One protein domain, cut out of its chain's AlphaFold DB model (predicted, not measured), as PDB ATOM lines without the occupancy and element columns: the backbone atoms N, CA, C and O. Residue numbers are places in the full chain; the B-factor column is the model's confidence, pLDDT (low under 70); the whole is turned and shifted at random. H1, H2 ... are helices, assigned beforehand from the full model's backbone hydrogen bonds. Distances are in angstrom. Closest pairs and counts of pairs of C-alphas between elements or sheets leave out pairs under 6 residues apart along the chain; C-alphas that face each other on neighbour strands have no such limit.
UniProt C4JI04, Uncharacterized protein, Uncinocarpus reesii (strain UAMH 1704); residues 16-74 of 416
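What this domain is: This is residues 16 to 74 of the 416 residues of an uncharacterized protein of Uncinocarpus reesii (strain UAMH 1704) (UniProt C4JI04). Two separate parts make this domain: a small loose cluster of three helices, H1, H2 and H3, and one lone helix, H4, which stands off from them at the far end of an open stretch, residues 52 to 59. In the cluster the later part of H1 meets H3 nearly at a right angle and the short H2 sits beside both at the turn of the chain, while residues 16 to 21 of H1 stick out. The printed part has 59 residues with four named helices in the order H1, H2, H3, H4 and no named strand, and its class is all helix. The whole is loose, with a radius of gyration of the C-alphas of 15.0 A and spans of 41 by 27 by 17 A.

How they stand to each other: Begin at the first printed residue with H1, residues 16 to 31, and look on to H3, residues 43 to 51. H1 and H3 touch, H1 with residues 25 to 30 alone; the closest C-alphas are those of Ser 26 and Phe 49, 4.9 A apart. Their lines are about perpendicular at 72 degrees, only just past a steep tilt. Between them in the chain find H2, residues 34 to 40, which is close to H1 but not clearly touching, with the closest C-alphas, Phe 29 and Gln 37, 7.2 A apart. H2 and H1 run opposite ways at a steep tilt of 64 degrees. H2 is also close to H3 but not clearly touching, with the closest C-alphas, Gln 37 and Arg 46, 7.1 A apart; they run opposite ways at a steep tilt of 46 degrees. Go on to H4, residues 60 to 74, which is apart from H1, H2 and H3. In H1, H2, H3 and H4 every O i to N i+4 pair is within hydrogen-bond range.

Where its parts are: Find C-alpha 16 at (140.530, -49.752, -26.888); from there H1 runs 22.6 A to C-alpha 31. H2 runs from Pro 34 to His 40, 10.1 A, and H3 from Thr 43 to Ser 51, 11.8 A. Find C-alpha 60 at (124.347, -49.794, -22.148), where H4 begins; it runs 21.0 A to C-alpha 74 at (118.286, -29.740, -24.098).

The domain as a whole: The two C-alphas farthest apart are those of Thr 39 and Ala 72, at 41.4 A. The printed part has no cut. The links H1 to H2 and H2 to H3 are tight, and the link H3 to H4, 8 residues, is short. Residues 59 to 65 and 67 to 74 stand free. In the B-factor column of this model the mean pLDDT of the printed part is 73.7; residue 16, residues 50 to 61 and residues 63 to 74 are under 70.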
ATOM      1  N   GLN A  16     140.551 -49.316 -28.286       69.38
ATOM      2  CA  GLN A  16     140.530 -49.752 -26.888       69.38
ATOM      3  C   GLN A  16     141.871 -49.514 -26.170       69.38
ATOM      4  O   GLN A  16     141.879 -49.015 -25.049       69.38
ATOM      5  N   ALA A  17     143.012 -49.817 -26.799       75.69
ATOM      6  CA  ALA A  17     144.329 -49.600 -26.193       75.69
ATOM      7  C   ALA A  17     144.704 -48.111 -26.161       75.69
ATOM      8  O   ALA A  17     145.286 -47.652 -25.178       75.69
ATOM      9  N   ALA A  18     144.320 -47.338 -27.183       76.94
ATOM     10  CA  ALA A  18     144.444 -45.882 -27.155       76.94
ATOM     11  C   ALA A  18     143.649 -45.290 -25.975       76.94
ATOM     12  O   ALA A  18     144.228 -44.587 -25.145       76.94
ATOM     13  N   TYR A  19     142.371 -45.653 -25.840       79.50
ATOM     14  CA  TYR A  19     141.501 -45.257 -24.727       79.50
ATOM     15  C   TYR A  19     142.089 -45.641 -23.358       79.50
ATOM     16  O   TYR A  19     142.303 -44.760 -22.521       79.50
ATOM     17  N   LEU A  20     142.459 -46.913 -23.159       83.56
ATOM     18  CA  LEU A  20     143.089 -47.401 -21.924       83.56
ATOM     19  C   LEU A  20     144.401 -46.665 -21.609       83.56
ATOM     20  O   LEU A  20     144.662 -46.344 -20.450       83.56
ATOM     21  N   SER A  21     145.220 -46.348 -22.619       80.12
ATOM     22  CA  SER A  21     146.478 -45.620 -22.409       80.12
ATOM     23  C   SER A  21     146.250 -44.191 -21.911       80.12
ATOM     24  O   SER A  21     146.967 -43.730 -21.023       80.12
ATOM     25  N   VAL A  22     145.231 -43.486 -22.416       82.62
ATOM     26  CA  VAL A  22     144.940 -42.114 -21.971       82.62
ATOM     27  C   VAL A  22     144.166 -42.106 -20.645       82.62
ATOM     28  O   VAL A  22     144.416 -41.230 -19.819       82.62
ATOM     29  N   GLN A  23     143.351 -43.130 -20.364       83.56
ATOM     30  CA  GLN A  23     142.786 -43.375 -19.030       83.56
ATOM     31  C   GLN A  23     143.890 -43.630 -17.984       83.56
ATOM     32  O   GLN A  23     143.857 -43.055 -16.897       83.56
ATOM     33  N   ALA A  24     144.913 -44.424 -18.314       83.19
ATOM     34  CA  ALA A  24     146.078 -44.617 -17.449       83.19
ATOM     35  C   ALA A  24     146.859 -43.303 -17.240       83.19
ATOM     36  O   ALA A  24     147.240 -42.985 -16.112       83.19
ATOM     37  N   ASN A  25     147.032 -42.498 -18.294       83.88
ATOM     38  CA  ASN A  25     147.698 -41.195 -18.203       83.88
ATOM     39  C   ASN A  25     146.917 -40.179 -17.344       83.88
ATOM     40  O   ASN A  25     147.544 -39.425 -16.598       83.88
ATOM     41  N   SER A  26     145.577 -40.154 -17.401       84.81
ATOM     42  CA  SER A  26     144.774 -39.244 -16.566       84.81
ATOM     43  C   SER A  26     144.794 -39.654 -15.091       84.81
ATOM     44  O   SER A  26     144.948 -38.789 -14.226       84.81
ATOM     45  N   GLN A  27     144.744 -40.956 -14.788       84.88
ATOM     46  CA  GLN A  27     144.907 -41.463 -13.419       84.88
ATOM     47  C   GLN A  27     146.316 -41.186 -12.870       84.88
ATOM     48  O   GLN A  27     146.457 -40.702 -11.745       84.88
ATOM     49  N   TRP A  28     147.360 -41.399 -13.678       87.50
ATOM     50  CA  TRP A  28     148.732 -41.043 -13.307       87.50
ATOM     51  C   TRP A  28     148.869 -39.543 -13.019       87.50
ATOM     52  O   TRP A  28     149.346 -39.182 -11.943       87.50
ATOM     53  N   PHE A  29     148.377 -38.670 -13.906       88.44
ATOM     54  CA  PHE A  29     148.392 -37.220 -13.688       88.44
ATOM     55  C   PHE A  29     147.674 -36.831 -12.385       88.44
ATOM     56  O   PHE A  29     148.205 -36.040 -11.602       88.44
ATOM     57  N   ARG A  30     146.502 -37.423 -12.113       84.19
ATOM     58  CA  ARG A  30     145.720 -37.184 -10.886       84.19
ATOM     59  C   ARG A  30     146.439 -37.623  -9.603       84.19
ATOM     60  O   ARG A  30     146.196 -37.018  -8.565       84.19
ATOM     61  N   SER A  31     147.341 -38.607  -9.667       89.44
ATOM     62  CA  SER A  31     148.158 -39.044  -8.519       89.44
ATOM     63  C   SER A  31     149.358 -38.132  -8.205       89.44
ATOM     64  O   SER A  31     149.927 -38.207  -7.115       89.44
ATOM     65  N   LEU A  32     149.752 -37.250  -9.134       90.06
ATOM     66  CA  LEU A  32     150.850 -36.307  -8.912       90.06
ATOM     67  C   LEU A  32     150.433 -35.198  -7.929       90.06
ATOM     68  O   LEU A  32     149.325 -34.671  -8.043       90.06
ATOM     69  N   PRO A  33     151.321 -34.741  -7.022       92.62
ATOM     70  CA  PRO A  33     151.029 -33.597  -6.162       92.62
ATOM     71  C   PRO A  33     150.660 -32.343  -6.979       92.62
ATOM     72  O   PRO A  33     151.292 -32.087  -8.009       92.62
ATOM     73  N   PRO A  34     149.737 -31.481  -6.509       85.06
ATOM     74  CA  PRO A  34     149.257 -30.331  -7.283       85.06
ATOM     75  C   PRO A  34     150.371 -29.340  -7.650       85.06
ATOM     76  O   PRO A  34     150.324 -28.719  -8.708       85.06
ATOM     77  N   LYS A  35     151.432 -29.249  -6.834       90.44
ATOM     78  CA  LYS A  35     152.645 -28.482  -7.164       90.44
ATOM     79  C   LYS A  35     153.319 -28.996  -8.447       90.44
ATOM     80  O   LYS A  35     153.706 -28.190  -9.279       90.44
ATOM     81  N   VAL A  36     153.406 -30.318  -8.629       88.50
ATOM     82  CA  VAL A  36     153.998 -30.967  -9.815       88.50
ATOM     83  C   VAL A  36     153.087 -30.803 -11.035       88.50
ATOM     84  O   VAL A  36     153.568 -30.467 -12.116       88.50
ATOM     85  N   GLN A  37     151.771 -30.968 -10.855       87.56
ATOM     86  CA  GLN A  37     150.776 -30.710 -11.905       87.56
ATOM     87  C   GLN A  37     150.867 -29.265 -12.433       87.56
ATOM     88  O   GLN A  37     150.776 -29.031 -13.636       87.56
ATOM     89  N   GLN A  38     151.075 -28.287 -11.546       85.88
ATOM     90  CA  GLN A  38     151.167 -26.871 -11.908       85.88
ATOM     91  C   GLN A  38     152.508 -26.485 -12.554       85.88
ATOM     92  O   GLN A  38     152.505 -25.664 -13.468       85.88
ATOM     93  N   THR A  39     153.639 -27.067 -12.128       87.94
ATOM     94  CA  THR A  39     154.971 -26.700 -12.654       87.94
ATOM     95  C   THR A  39     155.391 -27.441 -13.922       87.94
ATOM     96  O   THR A  39     156.217 -26.914 -14.667       87.94
ATOM     97  N   HIS A  40     154.879 -28.653 -14.171       85.81
ATOM     98  CA  HIS A  40     155.340 -29.500 -15.283       85.81
ATOM     99  C   HIS A  40     154.368 -29.627 -16.459       85.81
ATOM    100  O   HIS A  40     154.796 -30.092 -17.513       85.81
ATOM    101  N   PHE A  41     153.114 -29.197 -16.304       84.44
ATOM    102  CA  PHE A  41     152.077 -29.295 -17.334       84.44
ATOM    103  C   PHE A  41     151.500 -27.914 -17.642       84.44
ATOM    104  O   PHE A  41     151.330 -27.086 -16.738       84.44
ATOM    105  N   SER A  42     151.177 -27.672 -18.910       85.38
ATOM    106  CA  SER A  42     150.514 -26.448 -19.362       85.38
ATOM    107  C   SER A  42     149.056 -26.382 -18.895       85.38
ATOM    108  O   SER A  42     148.481 -27.373 -18.444       85.38
ATOM    109  N   THR A  43     148.433 -25.208 -18.984       81.62
ATOM    110  CA  THR A  43     147.037 -25.024 -18.554       81.62
ATOM    111  C   THR A  43     146.064 -25.841 -19.409       81.62
ATOM    112  O   THR A  43     145.121 -26.409 -18.861       81.62
ATOM    113  N   GLU A  44     146.335 -26.001 -20.706       78.44
ATOM    114  CA  GLU A  44     145.566 -26.864 -21.611       78.44
ATOM    115  C   GLU A  44     145.739 -28.343 -21.239       78.44
ATOM    116  O   GLU A  44     144.762 -29.076 -21.150       78.44
ATOM    117  N   GLU A  45     146.966 -28.783 -20.943       82.19
ATOM    118  CA  GLU A  45     147.253 -30.170 -20.545       82.19
ATOM    119  C   GLU A  45     146.579 -30.526 -19.212       82.19
ATOM    120  O   GLU A  45     145.971 -31.591 -19.087       82.19
ATOM    121  N   ARG A  46     146.619 -29.611 -18.230       81.00
ATOM    122  CA  ARG A  46     145.885 -29.748 -16.962       81.00
ATOM    123  C   ARG A  46     144.372 -29.792 -17.188       81.00
ATOM    124  O   ARG A  46     143.697 -30.590 -16.541       81.00
ATOM    125  N   ALA A  47     143.844 -28.982 -18.107       76.50
ATOM    126  CA  ALA A  47     142.434 -29.027 -18.483       76.50
ATOM    127  C   ALA A  47     142.071 -30.365 -19.149       76.50
ATOM    128  O   ALA A  47     141.060 -30.955 -18.784       76.50
ATOM    129  N   CYS A  48     142.914 -30.904 -20.039       75.19
ATOM    130  CA  CYS A  48     142.721 -32.231 -20.627       75.19
ATOM    131  C   CYS A  48     142.703 -33.332 -19.553       75.19
ATOM    132  O   CYS A  48     141.678 -33.986 -19.377       75.19
ATOM    133  N   PHE A  49     143.789 -33.531 -18.797       74.75
ATOM    134  CA  PHE A  49     143.863 -34.632 -17.821       74.75
ATOM    135  C   PHE A  49     142.899 -34.471 -16.628       74.75
ATOM    136  O   PHE A  49     142.517 -35.465 -16.007       74.75
ATOM    137  N   GLY A  50     142.480 -33.239 -16.316       66.94
ATOM    138  CA  GLY A  50     141.413 -32.962 -15.356       66.94
ATOM    139  C   GLY A  50     140.026 -33.326 -15.892       66.94
ATOM    140  O   GLY A  50     139.303 -34.075 -15.233       66.94
ATOM    141  N   SER A  51     139.686 -32.832 -17.090       65.44
ATOM    142  CA  SER A  51     138.375 -32.996 -17.741       65.44
ATOM    143  C   SER A  51     138.074 -34.438 -18.151       65.44
ATOM    144  O   SER A  51     136.920 -34.854 -18.100       65.44
ATOM    145  N   TRP A  52     139.100 -35.227 -18.503       65.06
ATOM    146  CA  TRP A  52     138.936 -36.653 -18.797       65.06
ATOM    147  C   TRP A  52     138.233 -37.365 -17.633       65.06
ATOM    148  O   TRP A  52     138.813 -37.448 -16.542       65.06
ATOM    149  N   PRO A  53     137.013 -37.903 -17.833       57.75
ATOM    150  CA  PRO A  53     136.335 -38.644 -16.789       57.75
ATOM    151  C   PRO A  53     137.195 -39.836 -16.381       57.75
ATOM    152  O   PRO A  53     137.672 -40.600 -17.219       57.75
ATOM    153  N   SER A  54     137.363 -40.031 -15.077       56.06
ATOM    154  CA  SER A  54     137.706 -41.344 -14.544       56.06
ATOM    155  C   SER A  54     136.501 -42.234 -14.818       56.06
ATOM    156  O   SER A  54     135.554 -42.213 -14.035       56.06
ATOM    157  N   SER A  55     136.491 -42.894 -15.981       54.91
ATOM    158  CA  SER A  55     135.301 -43.551 -16.512       54.91
ATOM    159  C   SER A  55     134.759 -44.590 -15.541       54.91
ATOM    160  O   SER A  55     135.280 -45.698 -15.433       54.91
ATOM    161  N   VAL A  56     133.662 -44.214 -14.883       57.56
ATOM    162  CA  VAL A  56     132.621 -45.156 -14.494       57.56
ATOM    163  C   VAL A  56     132.254 -45.919 -15.763       57.56
ATOM    164  O   VAL A  56     132.034 -45.306 -16.813       57.56
ATOM    165  N   ILE A  57     132.246 -47.244 -15.682       55.47
ATOM    166  CA  ILE A  57     131.763 -48.091 -16.766       55.47
ATOM    167  C   ILE A  57     130.240 -47.969 -16.727       55.47
ATOM    168  O   ILE A  57     129.587 -48.688 -15.979       55.47
ATOM    169  N   LEU A  58     129.702 -46.995 -17.464       54.03
ATOM    170  CA  LEU A  58     128.270 -46.925 -17.738       54.03
ATOM    171  C   LEU A  58     127.917 -48.146 -18.585       54.03
ATOM    172  O   LEU A  58     128.474 -48.311 -19.676       54.03
ATOM    173  N   ASP A  59     126.999 -48.973 -18.096       65.06
ATOM    174  CA  ASP A  59     126.415 -50.040 -18.905       65.06
ATOM    175  C   ASP A  59     125.597 -49.431 -20.066       65.06
ATOM    176  O   ASP A  59     125.285 -48.232 -20.082       65.06
ATOM    177  N   ALA A  60     125.209 -50.239 -21.052       67.88
ATOM    178  CA  ALA A  60     124.347 -49.794 -22.148       67.88
ATOM    179  C   ALA A  60     123.032 -49.170 -21.627       67.88
ATOM    180  O   ALA A  60     122.546 -48.185 -22.192       67.88
ATOM    181  N   ALA A  61     122.509 -49.683 -20.506       60.91
ATOM    182  CA  ALA A  61     121.369 -49.115 -19.788       60.91
ATOM    183  C   ALA A  61     121.663 -47.718 -19.202       60.91
ATOM    184  O   ALA A  61     120.872 -46.791 -19.398       60.91
ATOM    185  N   ASP A  62     122.813 -47.527 -18.550       72.00
ATOM    186  CA  ASP A  62     123.208 -46.229 -17.989       72.00
ATOM    187  C   ASP A  62     123.460 -45.195 -19.089       72.00
ATOM    188  O   ASP A  62     123.084 -44.030 -18.953       72.00
ATOM    189  N   GLN A  63     124.061 -45.605 -20.212       67.19
ATOM    190  CA  GLN A  63     124.267 -44.711 -21.351       67.19
ATOM    191  C   GLN A  63     122.929 -44.296 -21.988       67.19
ATOM    192  O   GLN A  63     122.792 -43.146 -22.416       67.19
ATOM    193  N   ALA A  64     121.931 -45.186 -22.024       68.12
ATOM    194  CA  ALA A  64     120.578 -44.848 -22.463       68.12
ATOM    195  C   ALA A  64     119.900 -43.850 -21.505       68.12
ATOM    196  O   ALA A  64     119.367 -42.836 -21.962       68.12
ATOM    197  N   LEU A  65     119.992 -44.068 -20.186       68.12
ATOM    198  CA  LEU A  65     119.481 -43.138 -19.168       68.12
ATOM    199  C   LEU A  65     120.172 -41.766 -19.234       68.12
ATOM    200  O   LEU A  65     119.502 -40.733 -19.173       68.12
ATOM    201  N   TYR A  66     121.492 -41.736 -19.432       68.75
ATOM    202  CA  TYR A  66     122.264 -40.501 -19.586       68.75
ATOM    203  C   TYR A  66     121.861 -39.732 -20.856       68.75
ATOM    204  O   TYR A  66     121.622 -38.524 -20.796       68.75
ATOM    205  N   LYS A  67     121.707 -40.425 -21.996       64.31
ATOM    206  CA  LYS A  67     121.199 -39.829 -23.247       64.31
ATOM    207  C   LYS A  67     119.784 -39.263 -23.070       64.31
ATOM    208  O   LYS A  67     119.543 -38.126 -23.473       64.31
ATOM    209  N   LEU A  68     118.882 -40.004 -22.423       61.62
ATOM    210  CA  LEU A  68     117.506 -39.568 -22.156       61.62
ATOM    211  C   LEU A  68     117.462 -38.321 -21.252       61.62
ATOM    212  O   LEU A  68     116.766 -37.356 -21.564       61.62
ATOM    213  N   GLY A  69     118.259 -38.300 -20.178       57.53
ATOM    214  CA  GLY A  69     118.370 -37.147 -19.277       57.53
ATOM    215  C   GLY A  69     118.957 -35.896 -19.940       57.53
ATOM    216  O   GLY A  69     118.550 -34.779 -19.616       57.53
ATOM    217  N   HIS A  70     119.871 -36.059 -20.902       56.12
ATOM    218  CA  HIS A  70     120.409 -34.939 -21.678       56.12
ATOM    219  C   HIS A  70     119.443 -34.424 -22.753       56.12
ATOM    220  O   HIS A  70     119.341 -33.209 -22.908       56.12
ATOM    221  N   GLN A  71     118.681 -35.296 -23.422       56.12
ATOM    222  CA  GLN A  71     117.589 -34.881 -24.318       56.12
ATOM    223  C   GLN A  71     116.529 -34.067 -23.556       56.12
ATOM    224  O   GLN A  71     116.171 -32.964 -23.970       56.12
ATOM    225  N   ALA A  72     116.109 -34.543 -22.378       52.75
ATOM    226  CA  ALA A  72     115.162 -33.829 -21.519       52.75
ATOM    227  C   ALA A  72     115.677 -32.453 -21.044       52.75
ATOM    228  O   ALA A  72     114.880 -31.542 -20.838       52.75
ATOM    229  N   ARG A  73     116.998 -32.273 -20.896       49.78
ATOM    230  CA  ARG A  73     117.606 -30.981 -20.527       49.78
ATOM    231  C   ARG A  73     117.802 -30.037 -21.712       49.78
ATOM    232  O   ARG A  73     117.457 -28.868 -21.592       49.78
ATOM    233  N   ALA A  74     118.242 -30.536 -22.868       49.03
ATOM    234  CA  ALA A  74     118.286 -29.740 -24.098       49.03
ATOM    235  C   ALA A  74     116.887 -29.219 -24.490       49.03
ATOM    236  O   ALA A  74     116.750 -28.091 -24.958       49.03
TER     237      ALA A  74